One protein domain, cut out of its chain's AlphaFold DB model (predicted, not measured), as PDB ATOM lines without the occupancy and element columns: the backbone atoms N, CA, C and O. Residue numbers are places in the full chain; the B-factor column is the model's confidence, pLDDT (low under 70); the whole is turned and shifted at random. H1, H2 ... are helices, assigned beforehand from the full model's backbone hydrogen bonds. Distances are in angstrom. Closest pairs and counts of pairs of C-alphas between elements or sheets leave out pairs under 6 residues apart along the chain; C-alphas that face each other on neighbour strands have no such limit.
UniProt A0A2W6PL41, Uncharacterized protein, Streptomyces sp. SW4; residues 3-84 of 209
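What this domain is: This is residues 3 to 84 of the 209 residues of an uncharacterized protein of Streptomyces sp. SW4 (UniProt A0A2W6PL41). A long straight helix, H1, sticks out as a free arm with residues 3 to 22, and its later part joins two shorter helices, H2 and H3, in a small compact head. In the head, residues 70 to 74 of H3 pack on residues 30 to 37 of H1, the two helices meeting near their ends in a corner of nearly a right angle, and H2 packs on H3. The printed part has 82 residues, with three named helices in the order H1, H2, H3 and no named strand; the class is all helix. The whole is loose, with a radius of gyration of the C-alphas of 16.1 A, and spans 58 by 24 by 19 A, the arm making the length.

How they stand to each other: H1, residues 3 to 39, stands free over residues 3 to 22. H2, residues 51 to 62, is close to H1 but not clearly touching; their closest C-alphas, of Phe 23 and Trp 59, are 7.7 A apart. These two helices run opposite ways at a steep tilt of 62 degrees. H3, residues 69 to 84, touches H1 with residues 70 to 74 alone, and H1 touches H3 with residues 30 to 37 alone. The closest C-alphas, of Ala 34 and Tyr 74, are 5.7 A apart, and the lines are about perpendicular at 78 degrees. H3 touches H2 with residues 72 to 79 alone, the closest C-alphas being those of Gly 56 and Leu 75 at 6.6 A. H2 and H3 run opposite ways at a steep tilt of 58 degrees. Every O i to N i+4 pair is within hydrogen-bond range in H2 and H3, and 29 of 33 in H1.

Where its parts are: H1 begins at C-alpha 3, (-10.187, 65.430, 208.613), and is 54.7 A long from first to last C-alpha. H2 measures 16.6 A and begins at C-alpha 51, (20.114, 47.395, 186.455). H3 measures 22.4 A and ends at C-alpha 84, (35.540, 39.384, 188.939).

The domain as a whole: The C-alphas of His 3 and Gly 41, the two farthest apart, are 57.9 A apart. The printed part has no cut. The link from H1 to H2 is long, with 11 residues. Residues 3 to 9 have pLDDT under 70.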
ATOM      1  N   HIS A   3     -10.144  66.097 209.924       46.81
ATOM      2  CA  HIS A   3     -10.187  65.430 208.613       46.81
ATOM      3  C   HIS A   3      -8.893  65.629 207.804       46.81
ATOM      4  O   HIS A   3      -8.623  64.886 206.869       46.81
ATOM      5  N   GLU A   4      -8.054  66.587 208.197       57.56
ATOM      6  CA  GLU A   4      -6.813  66.931 207.494       57.56
ATOM      7  C   GLU A   4      -5.623  66.051 207.928       57.56
ATOM      8  O   GLU A   4      -4.667  65.873 207.176       57.56
ATOM      9  N   ALA A   5      -5.719  65.418 209.104       61.72
ATOM     10  CA  ALA A   5      -4.727  64.462 209.600       61.72
ATOM     11  C   ALA A   5      -4.840  63.084 208.913       61.72
ATOM     12  O   ALA A   5      -3.825  62.513 208.519       61.72
ATOM     13  N   LEU A   6      -6.062  62.582 208.673       59.44
ATOM     14  CA  LEU A   6      -6.278  61.267 208.043       59.44
ATOM     15  C   LEU A   6      -5.814  61.224 206.575       59.44
ATOM     16  O   LEU A   6      -5.310  60.208 206.096       59.44
ATOM     17  N   LEU A   7      -5.948  62.345 205.859       60.53
ATOM     18  CA  LEU A   7      -5.507  62.476 204.468       60.53
ATOM     19  C   LEU A   7      -3.975  62.479 204.325       60.53
ATOM     20  O   LEU A   7      -3.468  62.031 203.296       60.53
ATOM     21  N   ARG A   8      -3.228  62.926 205.347       62.16
ATOM     22  CA  ARG A   8      -1.755  62.864 205.351       62.16
ATOM     23  C   ARG A   8      -1.234  61.453 205.606       62.16
ATOM     24  O   ARG A   8      -0.331  61.018 204.892       62.16
ATOM     25  N   GLU A   9      -1.812  60.722 206.557       67.88
ATOM     26  CA  GLU A   9      -1.343  59.363 206.877       67.88
ATOM     27  C   GLU A   9      -1.635  58.348 205.760       67.88
ATOM     28  O   GLU A   9      -0.835  57.444 205.506       67.88
ATOM     29  N   TRP A  10      -2.702  58.558 204.980       76.56
ATOM     30  CA  TRP A  10      -2.992  57.735 203.800       76.56
ATOM     31  C   TRP A  10      -1.902  57.809 202.716       76.56
ATOM     32  O   TRP A  10      -1.698  56.856 201.959       76.56
ATOM     33  N   GLY A  11      -1.158  58.919 202.648       77.69
ATOM     34  CA  GLY A  11      -0.037  59.075 201.719       77.69
ATOM     35  C   GLY A  11       1.098  58.085 201.991       77.69
ATOM     36  O   GLY A  11       1.634  57.488 201.056       77.69
ATOM     37  N   GLN A  12       1.418  57.851 203.266       78.38
ATOM     38  CA  GLN A  12       2.480  56.929 203.673       78.38
ATOM     39  C   GLN A  12       2.081  55.468 203.443       78.38
ATOM     40  O   GLN A  12       2.863  54.690 202.898       78.38
ATOM     41  N   VAL A  13       0.830  55.117 203.754       80.81
ATOM     42  CA  VAL A  13       0.279  53.779 203.486       80.81
ATOM     43  C   VAL A  13       0.278  53.476 201.987       80.81
ATOM     44  O   VAL A  13       0.705  52.401 201.563       80.81
ATOM     45  N   ARG A  14      -0.126  54.447 201.155       84.06
ATOM     46  CA  ARG A  14      -0.041  54.317 199.695       84.06
ATOM     47  C   ARG A  14       1.390  54.104 199.214       84.06
ATOM     48  O   ARG A  14       1.590  53.282 198.325       84.06
ATOM     49  N   ALA A  15       2.365  54.820 199.768       84.25
ATOM     50  CA  ALA A  15       3.766  54.644 199.394       84.25
ATOM     51  C   ALA A  15       4.248  53.216 199.700       84.25
ATOM     52  O   ALA A  15       4.815  52.569 198.824       84.25
ATOM     53  N   TRP A  16       3.935  52.684 200.885       84.44
ATOM     54  CA  TRP A  16       4.297  51.313 201.266       84.44
ATOM     55  C   TRP A  16       3.630  50.246 200.397       84.44
ATOM     56  O   TRP A  16       4.272  49.260 200.037       84.44
ATOM     57  N   LEU A  17       2.370  50.450 200.010       89.00
ATOM     58  CA  LEU A  17       1.678  49.569 199.067       89.00
ATOM     59  C   LEU A  17       2.343  49.571 197.690       89.00
ATOM     60  O   LEU A  17       2.564  48.510 197.115       89.00
ATOM     61  N   GLN A  18       2.700  50.746 197.169       89.81
ATOM     62  CA  GLN A  18       3.379  50.858 195.877       89.81
ATOM     63  C   GLN A  18       4.770  50.210 195.904       89.81
ATOM     64  O   GLN A  18       5.141  49.509 194.965       89.81
ATOM     65  N   GLU A  19       5.522  50.399 196.988       88.06
ATOM     66  CA  GLU A  19       6.810  49.738 197.234       88.06
ATOM     67  C   GLU A  19       6.649  48.206 197.268       88.06
ATOM     68  O   GLU A  19       7.402  47.479 196.621       88.06
ATOM     69  N   GLY A  20       5.611  47.716 197.957       89.06
ATOM     70  CA  GLY A  20       5.292  46.292 198.060       89.06
ATOM     71  C   GLY A  20       4.881  45.658 196.730       89.06
ATOM     72  O   GLY A  20       5.326  44.556 196.419       89.06
ATOM     73  N   LEU A  21       4.088  46.358 195.913       91.25
ATOM     74  CA  LEU A  21       3.711  45.887 194.575       91.25
ATOM     75  C   LEU A  21       4.934  45.769 193.660       91.25
ATOM     76  O   LEU A  21       5.120  44.734 193.022       91.25
ATOM     77  N   LYS A  22       5.813  46.779 193.666       92.12
ATOM     78  CA  LYS A  22       7.080  46.741 192.918       92.12
ATOM     79  C   LYS A  22       7.976  45.593 193.375       92.12
ATOM     80  O   LYS A  22       8.559  44.908 192.541       92.12
ATOM     81  N   PHE A  23       8.073  45.370 194.687       92.75
ATOM     82  CA  PHE A  23       8.836  44.252 195.238       92.75
ATOM     83  C   PHE A  23       8.281  42.905 194.769       92.75
ATOM     84  O   PHE A  23       9.048  42.057 194.329       92.75
ATOM     85  N   ARG A  24       6.958  42.714 194.808       93.06
ATOM     86  CA  ARG A  24       6.310  41.463 194.385       93.06
ATOM     87  C   ARG A  24       6.495  41.181 192.898       93.06
ATOM     88  O   ARG A  24       6.871  40.067 192.545       93.06
ATOM     89  N   GLU A  25       6.307  42.182 192.044       94.44
ATOM     90  CA  GLU A  25       6.546  42.048 190.603       94.44
ATOM     91  C   GLU A  25       8.015  41.696 190.311       94.44
ATOM     92  O   GLU A  25       8.316  40.779 189.540       94.44
ATOM     93  N   TRP A  26       8.945  42.390 190.973       95.12
ATOM     94  CA  TRP A  26      10.373  42.102 190.877       95.12
ATOM     95  C   TRP A  26      10.713  40.686 191.369       95.12
ATOM     96  O   TRP A  26      11.487  39.982 190.712       95.12
ATOM     97  N   GLN A  27      10.134  40.261 192.493       94.50
ATOM     98  CA  GLN A  27      10.374  38.955 193.099       94.50
ATOM     99  C   GLN A  27       9.882  37.835 192.185       94.50
ATOM    100  O   GLN A  27      10.627  36.899 191.926       94.50
ATOM    101  N   GLU A  28       8.673  37.946 191.630       94.88
ATOM    102  CA  GLU A  28       8.127  36.936 190.718       94.88
ATOM    103  C   GLU A  28       8.981  36.774 189.459       94.88
ATOM    104  O   GLU A  28       9.233  35.650 189.020       94.88
ATOM    105  N   ARG A  29       9.478  37.880 188.895       94.75
ATOM    106  CA  ARG A  29      10.414  37.837 187.765       94.75
ATOM    107  C   ARG A  29      11.742  37.187 188.162       94.75
ATOM    108  O   ARG A  29      12.220  36.303 187.461       94.75
ATOM    109  N   THR A  30      12.313  37.588 189.295       95.19
ATOM    110  CA  THR A  30      13.607  37.070 189.772       95.19
ATOM    111  C   THR A  30      13.532  35.589 190.139       95.19
ATOM    112  O   THR A  30      14.477  34.855 189.877       95.19
ATOM    113  N   ALA A  31      12.410  35.131 190.694       95.31
ATOM    114  CA  ALA A  31      12.177  33.730 191.015       95.31
ATOM    115  C   ALA A  31      12.159  32.855 189.754       95.31
ATOM    116  O   ALA A  31      12.757  31.779 189.747       95.31
ATOM    117  N   ARG A  32      11.524  33.328 188.670       96.06
ATOM    118  CA  ARG A  32      11.532  32.633 187.371       96.06
ATOM    119  C   ARG A  32      12.940  32.572 186.782       96.06
ATOM    120  O   ARG A  32      13.395  31.483 186.449       96.06
ATOM    121  N   ASP A  33      13.644  33.704 186.740       95.00
ATOM    122  CA  ASP A  33      15.019  33.780 186.226       95.00
ATOM    123  C   ASP A  33      15.976  32.883 187.047       95.00
ATOM    124  O   ASP A  33      16.839  32.200 186.493       95.00
ATOM    125  N   ALA A  34      15.812  32.844 188.374       95.19
ATOM    126  CA  ALA A  34      16.602  31.991 189.260       95.19
ATOM    127  C   ALA A  34      16.317  30.500 189.027       95.19
ATOM    128  O   ALA A  34      17.258  29.710 188.962       95.19
ATOM    129  N   ALA A  35      15.047  30.117 188.863       95.31
ATOM    130  CA  ALA A  35      14.666  28.741 188.557       95.31
ATOM    131  C   ALA A  35      15.212  28.290 187.192       95.31
ATOM    132  O   ALA A  35      15.736  27.183 187.078       95.31
ATOM    133  N   GLU A  36      15.156  29.153 186.174       95.38
ATOM    134  CA  GLU A  36      15.741  28.882 184.857       95.38
ATOM    135  C   GLU A  36      17.266  28.741 184.939       95.38
ATOM    136  O   GLU A  36      17.838  27.803 184.385       95.38
ATOM    137  N   TRP A  37      17.939  29.620 185.686       95.75
ATOM    138  CA  TRP A  37      19.379  29.528 185.922       95.75
ATOM    139  C   TRP A  37      19.774  28.225 186.627       95.75
ATOM    140  O   TRP A  37      20.776  27.615 186.248       95.75
ATOM    141  N   GLU A  38      19.008  27.773 187.624       94.81
ATOM    142  CA  GLU A  38      19.254  26.482 188.273       94.81
ATOM    143  C   GLU A  38      18.999  25.305 187.327       94.81
ATOM    144  O   GLU A  38      19.847  24.414 187.238       94.81
ATOM    145  N   ALA A  39      17.900  25.330 186.569       95.06
ATOM    146  CA  ALA A  39      17.575  24.303 185.579       95.06
ATOM    147  C   ALA A  39      18.639  24.205 184.469       95.06
ATOM    148  O   ALA A  39      18.996  23.110 184.042       95.06
ATOM    149  N   ALA A  40      19.216  25.336 184.057       94.06
ATOM    150  CA  ALA A  40      20.305  25.422 183.086       94.06
ATOM    151  C   ALA A  40      21.701  25.144 183.689       94.06
ATOM    152  O   ALA A  40      22.721  25.553 183.122       94.06
ATOM    153  N   GLY A  41      21.777  24.507 184.863       92.75
ATOM    154  CA  GLY A  41      23.039  24.092 185.481       92.75
ATOM    155  C   GLY A  41      23.906  25.248 185.989       92.75
ATOM    156  O   GLY A  41      25.127  25.126 186.053       92.75
ATOM    157  N   ARG A  42      23.292  26.376 186.358       90.75
ATOM    158  CA  ARG A  42      23.951  27.577 186.901       90.75
ATOM    159  C   ARG A  42      24.908  28.285 185.935       90.75
ATOM    160  O   ARG A  42      25.928  28.848 186.343       90.75
ATOM    161  N   THR A  43      24.550  28.320 184.655       91.81
ATOM    162  CA  THR A  43      25.349  28.944 183.589       91.81
ATOM    163  C   THR A  43      25.553  30.454 183.797       91.81
ATOM    164  O   THR A  43      24.637  31.185 184.170       91.81
ATOM    165  N   GLU A  44      26.760  30.961 183.514       87.38
ATOM    166  CA  GLU A  44      27.110  32.373 183.749       87.38
ATOM    167  C   GLU A  44      26.338  33.383 182.876       87.38
ATOM    168  O   GLU A  44      26.279  34.563 183.226       87.38
ATOM    169  N   GLY A  45      25.786  32.947 181.739       89.25
ATOM    170  CA  GLY A  45      25.057  33.793 180.785       89.25
ATOM    171  C   GLY A  45      23.661  34.219 181.246       89.25
ATOM    172  O   GLY A  45      23.169  35.240 180.787       89.25
ATOM    173  N   LEU A  46      23.058  33.479 182.181       90.69
ATOM    174  CA  LEU A  46      21.725  33.763 182.733       90.69
ATOM    175  C   LEU A  46      21.786  34.566 184.040       90.69
ATOM    176  O   LEU A  46      20.758  34.882 184.633       90.69
ATOM    177  N   LEU A  47      22.994  34.885 184.516       94.00
ATOM    178  CA  LEU A  47      23.182  35.644 185.748       94.00
ATOM    179  C   LEU A  47      22.692  37.087 185.596       94.00
ATOM    180  O   LEU A  47      22.894  37.702 184.547       94.00
ATOM    181  N   PRO A  48      22.148  37.682 186.667       91.38
ATOM    182  CA  PRO A  48      21.633  39.033 186.596       91.38
ATOM    183  C   PRO A  48      22.802  40.011 186.439       91.38
ATOM    184  O   PRO A  48      23.845  39.884 187.091       91.38
ATOM    185  N   HIS A  49      22.625  41.016 185.586       90.38
ATOM    186  CA  HIS A  49      23.632  42.038 185.299       90.38
ATOM    187  C   HIS A  49      23.011  43.432 185.143       90.38
ATOM    188  O   HIS A  49      21.820  43.580 184.860       90.38
ATOM    189  N   GLY A  50      23.829  44.469 185.342       90.19
ATOM    190  CA  GLY A  50      23.411  45.868 185.223       90.19
ATOM    191  C   GLY A  50      22.283  46.229 186.194       90.19
ATOM    192  O   GLY A  50      22.351  45.893 187.377       90.19
ATOM    193  N   ALA A  51      21.242  46.885 185.673       90.38
ATOM    194  CA  ALA A  51      20.114  47.395 186.455       90.38
ATOM    195  C   ALA A  51      19.382  46.300 187.258       90.38
ATOM    196  O   ALA A  51      19.004  46.525 188.406       90.38
ATOM    197  N   ARG A  52      19.239  45.090 186.692       91.12
ATOM    198  CA  ARG A  52      18.572  43.957 187.363       91.12
ATOM    199  C   ARG A  52      19.342  43.491 188.598       91.12
ATOM    200  O   ARG A  52      18.744  43.223 189.635       91.12
ATOM    201  N   LEU A  53      20.672  43.434 188.497       94.19
ATOM    202  CA  LEU A  53      21.527  43.071 189.627       94.19
ATOM    203  C   LEU A  53      21.547  44.181 190.683       94.19
ATOM    204  O   LEU A  53      21.487  43.869 191.866       94.19
ATOM    205  N   SER A  54      21.598  45.460 190.294       93.56
ATOM    206  CA  SER A  54      21.542  46.555 191.274       93.56
ATOM    207  C   SER A  54      20.211  46.600 192.017       93.56
ATOM    208  O   SER A  54      20.204  46.774 193.232       93.56
ATOM    209  N   GLU A  55      19.096  46.400 191.308       93.88
ATOM    210  CA  GLU A  55      17.767  46.339 191.914       93.88
ATOM    211  C   GLU A  55      17.648  45.145 192.868       93.88
ATOM    212  O   GLU A  55      17.228  45.311 194.011       93.88
ATOM    213  N   GLY A  56      18.113  43.961 192.457       94.00
ATOM    214  CA  GLY A  56      18.087  42.787 193.325       94.00
ATOM    215  C   GLY A  56      19.011  42.886 194.536       94.00
ATOM    216  O   GLY A  56      18.636  42.463 195.625       94.00
ATOM    217  N   LEU A  57      20.190  43.500 194.401       94.75
ATOM    218  CA  LEU A  57      21.077  43.752 195.541       94.75
ATOM    219  C   LEU A  57      20.498  44.778 196.521       94.75
ATOM    220  O   LEU A  57      20.770  44.670 197.716       94.75
ATOM    221  N   ARG A  58      19.706  45.744 196.038       94.75
ATOM    222  CA  ARG A  58      18.969  46.677 196.897       94.75
ATOM    223  C   ARG A  58      17.932  45.925 197.730       94.75
ATOM    224  O   ARG A  58      17.974  46.005 198.953       94.75
ATOM    225  N   TRP A  59      17.076  45.128 197.090       93.94
ATOM    226  CA  TRP A  59      16.064  44.338 197.800       93.94
ATOM    227  C   TRP A  59      16.666  43.294 198.741       93.94
ATOM    228  O   TRP A  59      16.164  43.103 199.843       93.94
ATOM    229  N   LEU A  60      17.790  42.682 198.359       94.12
ATOM    230  CA  LEU A  60      18.546  41.778 199.225       94.12
ATOM    231  C   LEU A  60      19.055  42.471 200.500       94.12
ATOM    232  O   LEU A  60      19.162  41.822 201.534       94.12
ATOM    233  N   ALA A  61      19.382  43.764 200.434       93.75
ATOM    234  CA  ALA A  61      19.816  44.541 201.593       93.75
ATOM    235  C   ALA A  61      18.636  45.021 202.453       93.75
ATOM    236  O   ALA A  61      18.728  44.994 203.676       93.75
ATOM    237  N   GLU A  62      17.539  45.448 201.824       92.69
ATOM    238  CA  GLU A  62      16.361  45.976 202.521       92.69
ATOM    239  C   GLU A  62      15.510  44.873 203.167       92.69
ATOM    240  O   GLU A  62      14.989  45.060 204.266       92.69
ATOM    241  N   ARG A  63      15.348  43.727 202.494       90.50
ATOM    242  CA  ARG A  63      14.412  42.657 202.885       90.50
ATOM    243  C   ARG A  63      14.988  41.246 202.699       90.50
ATOM    244  O   ARG A  63      14.357  40.414 202.056       90.50
ATOM    245  N   PRO A  64      16.158  40.916 203.281       90.75
ATOM    246  CA  PRO A  64      16.827  39.626 203.068       90.75
ATOM    247  C   PRO A  64      15.990  38.401 203.468       90.75
ATOM    248  O   PRO A  64      16.179  37.323 202.903       90.75
ATOM    249  N   ALA A  65      15.099  38.553 204.454       91.62
ATOM    250  CA  ALA A  65      14.254  37.477 204.969       91.62
ATOM    251  C   ALA A  65      13.117  37.087 204.010       91.62
ATOM    252  O   ALA A  65      12.695  35.934 204.018       91.62
ATOM    253  N   ASP A  66      12.680  38.015 203.156       91.25
ATOM    254  CA  ASP A  66      11.574  37.797 202.218       91.25
ATOM    255  C   ASP A  66      12.032  37.059 200.943       91.25
ATOM    256  O   ASP A  66      11.199  36.713 200.106       91.25
ATOM    257  N   LEU A  67      13.343  36.805 200.785       92.06
ATOM    258  CA  LEU A  67      13.916  36.107 199.630       92.06
ATOM    259  C   LEU A  67      14.166  34.621 199.879       92.06
ATOM    260  O   LEU A  67      14.753  34.191 200.887       92.06
ATOM    261  N   THR A  68      13.856  33.827 198.860       94.06
ATOM    262  CA  THR A  68      14.157  32.395 198.871       94.06
ATOM    263  C   THR A  68      15.673  32.144 198.789       94.06
ATOM    264  O   THR A  68      16.443  33.000 198.336       94.06
ATOM    265  N   PRO A  69      16.166  30.976 199.241       93.06
ATOM    266  CA  PRO A  69      17.582  30.626 199.105       93.06
ATOM    267  C   PRO A  69      18.071  30.619 197.645       93.06
ATOM    268  O   PRO A  69      19.206  31.020 197.387       93.06
ATOM    269  N   ALA A  70      17.213  30.218 196.699       92.31
ATOM    270  CA  ALA A  70      17.527  30.191 195.269       92.31
ATOM    271  C   ALA A  70      17.731  31.606 194.701       92.31
ATOM    272  O   ALA A  70      18.744  31.877 194.056       92.31
ATOM    273  N   GLU A  71      16.832  32.545 195.022       93.88
ATOM    274  CA  GLU A  71      16.959  33.962 194.642       93.88
ATOM    275  C   GLU A  71      18.248  34.583 195.198       93.88
ATOM    276  O   GLU A  71      18.984  35.272 194.486       93.88
ATOM    277  N   ARG A  72      18.570  34.298 196.467       94.50
ATOM    278  CA  ARG A  72      19.811  34.766 197.102       94.50
ATOM    279  C   ARG A  72      21.046  34.218 196.395       94.50
ATOM    280  O   ARG A  72      21.950  34.987 196.063       94.50
ATOM    281  N   ALA A  73      21.076  32.916 196.112       93.88
ATOM    282  CA  ALA A  73      22.184  32.281 195.406       93.88
ATOM    283  C   ALA A  73      22.391  32.876 194.001       93.88
ATOM    284  O   ALA A  73      23.533  33.149 193.613       93.88
ATOM    285  N   TYR A  74      21.296  33.133 193.279       94.62
ATOM    286  CA  TYR A  74      21.285  33.763 191.958       94.62
ATOM    287  C   TYR A  74      21.883  35.182 191.986       94.62
ATOM    288  O   TYR A  74      22.827  35.492 191.246       94.62
ATOM    289  N   LEU A  75      21.419  36.035 192.906       95.25
ATOM    290  CA  LEU A  75      21.914  37.410 193.061       95.25
ATOM    291  C   LEU A  75      23.379  37.458 193.507       95.25
ATOM    292  O   LEU A  75      24.176  38.251 192.993       95.25
ATOM    293  N   GLU A  76      23.777  36.592 194.436       94.00
ATOM    294  CA  GLU A  76      25.166  36.505 194.872       94.00
ATOM    295  C   GLU A  76      26.106  36.033 193.760       94.00
ATOM    296  O   GLU A  76      27.234  36.525 193.651       94.00
ATOM    297  N   ALA A  77      25.669  35.089 192.925       93.69
ATOM    298  CA  ALA A  77      26.442  34.641 191.775       93.69
ATOM    299  C   ALA A  77      26.657  35.792 190.774       93.69
ATOM    300  O   ALA A  77      27.797  36.023 190.352       93.69
ATOM    301  N   GLY A  78      25.619  36.594 190.506       92.94
ATOM    302  CA  GLY A  78      25.735  37.838 189.735       92.94
ATOM    303  C   GLY A  78      26.725  38.830 190.362       92.94
ATOM    304  O   GLY A  78      27.635  39.330 189.691       92.94
ATOM    305  N   ARG A  79      26.654  39.035 191.685       92.69
ATOM    306  CA  ARG A  79      27.590  39.897 192.435       92.69
ATOM    307  C   ARG A  79      29.040  39.423 192.319       92.69
ATOM    308  O   ARG A  79      29.950  40.238 192.133       92.69
ATOM    309  N   ARG A  80      29.280  38.111 192.422       91.38
ATOM    310  CA  ARG A  80      30.612  37.503 192.259       91.38
ATOM    311  C   ARG A  80      31.145  37.718 190.840       91.38
ATOM    312  O   ARG A  80      32.308  38.101 190.694       91.38
ATOM    313  N   ARG A  81      30.305  37.557 189.811       90.25
ATOM    314  CA  ARG A  81      30.660  37.826 188.405       90.25
ATOM    315  C   ARG A  81      31.056  39.286 188.182       90.25
ATOM    316  O   ARG A  81      32.134  39.539 187.645       90.25
ATOM    317  N   GLN A  82      30.260  40.243 188.664       88.75
ATOM    318  CA  GLN A  82      30.567  41.672 188.524       88.75
ATOM    319  C   GLN A  82      31.890  42.042 189.214       88.75
ATOM    320  O   GLN A  82      32.724  42.740 188.635       88.75
ATOM    321  N   ARG A  83      32.138  41.516 190.422       88.06
ATOM    322  CA  ARG A  83      33.407  41.734 191.139       88.06
ATOM    323  C   ARG A  83      34.610  41.156 190.395       88.06
ATOM    324  O   ARG A  83      35.662  41.789 190.377       88.06
ATOM    325  N   ARG A  84      34.477  39.979 189.772       86.69
ATOM    326  CA  ARG A  84      35.540  39.384 188.939       86.69
ATOM    327  C   ARG A  84      35.834  40.237 187.704       86.69
ATOM    328  O   ARG A  84      37.004  40.446 187.401       86.69
TER     329      ARG A  84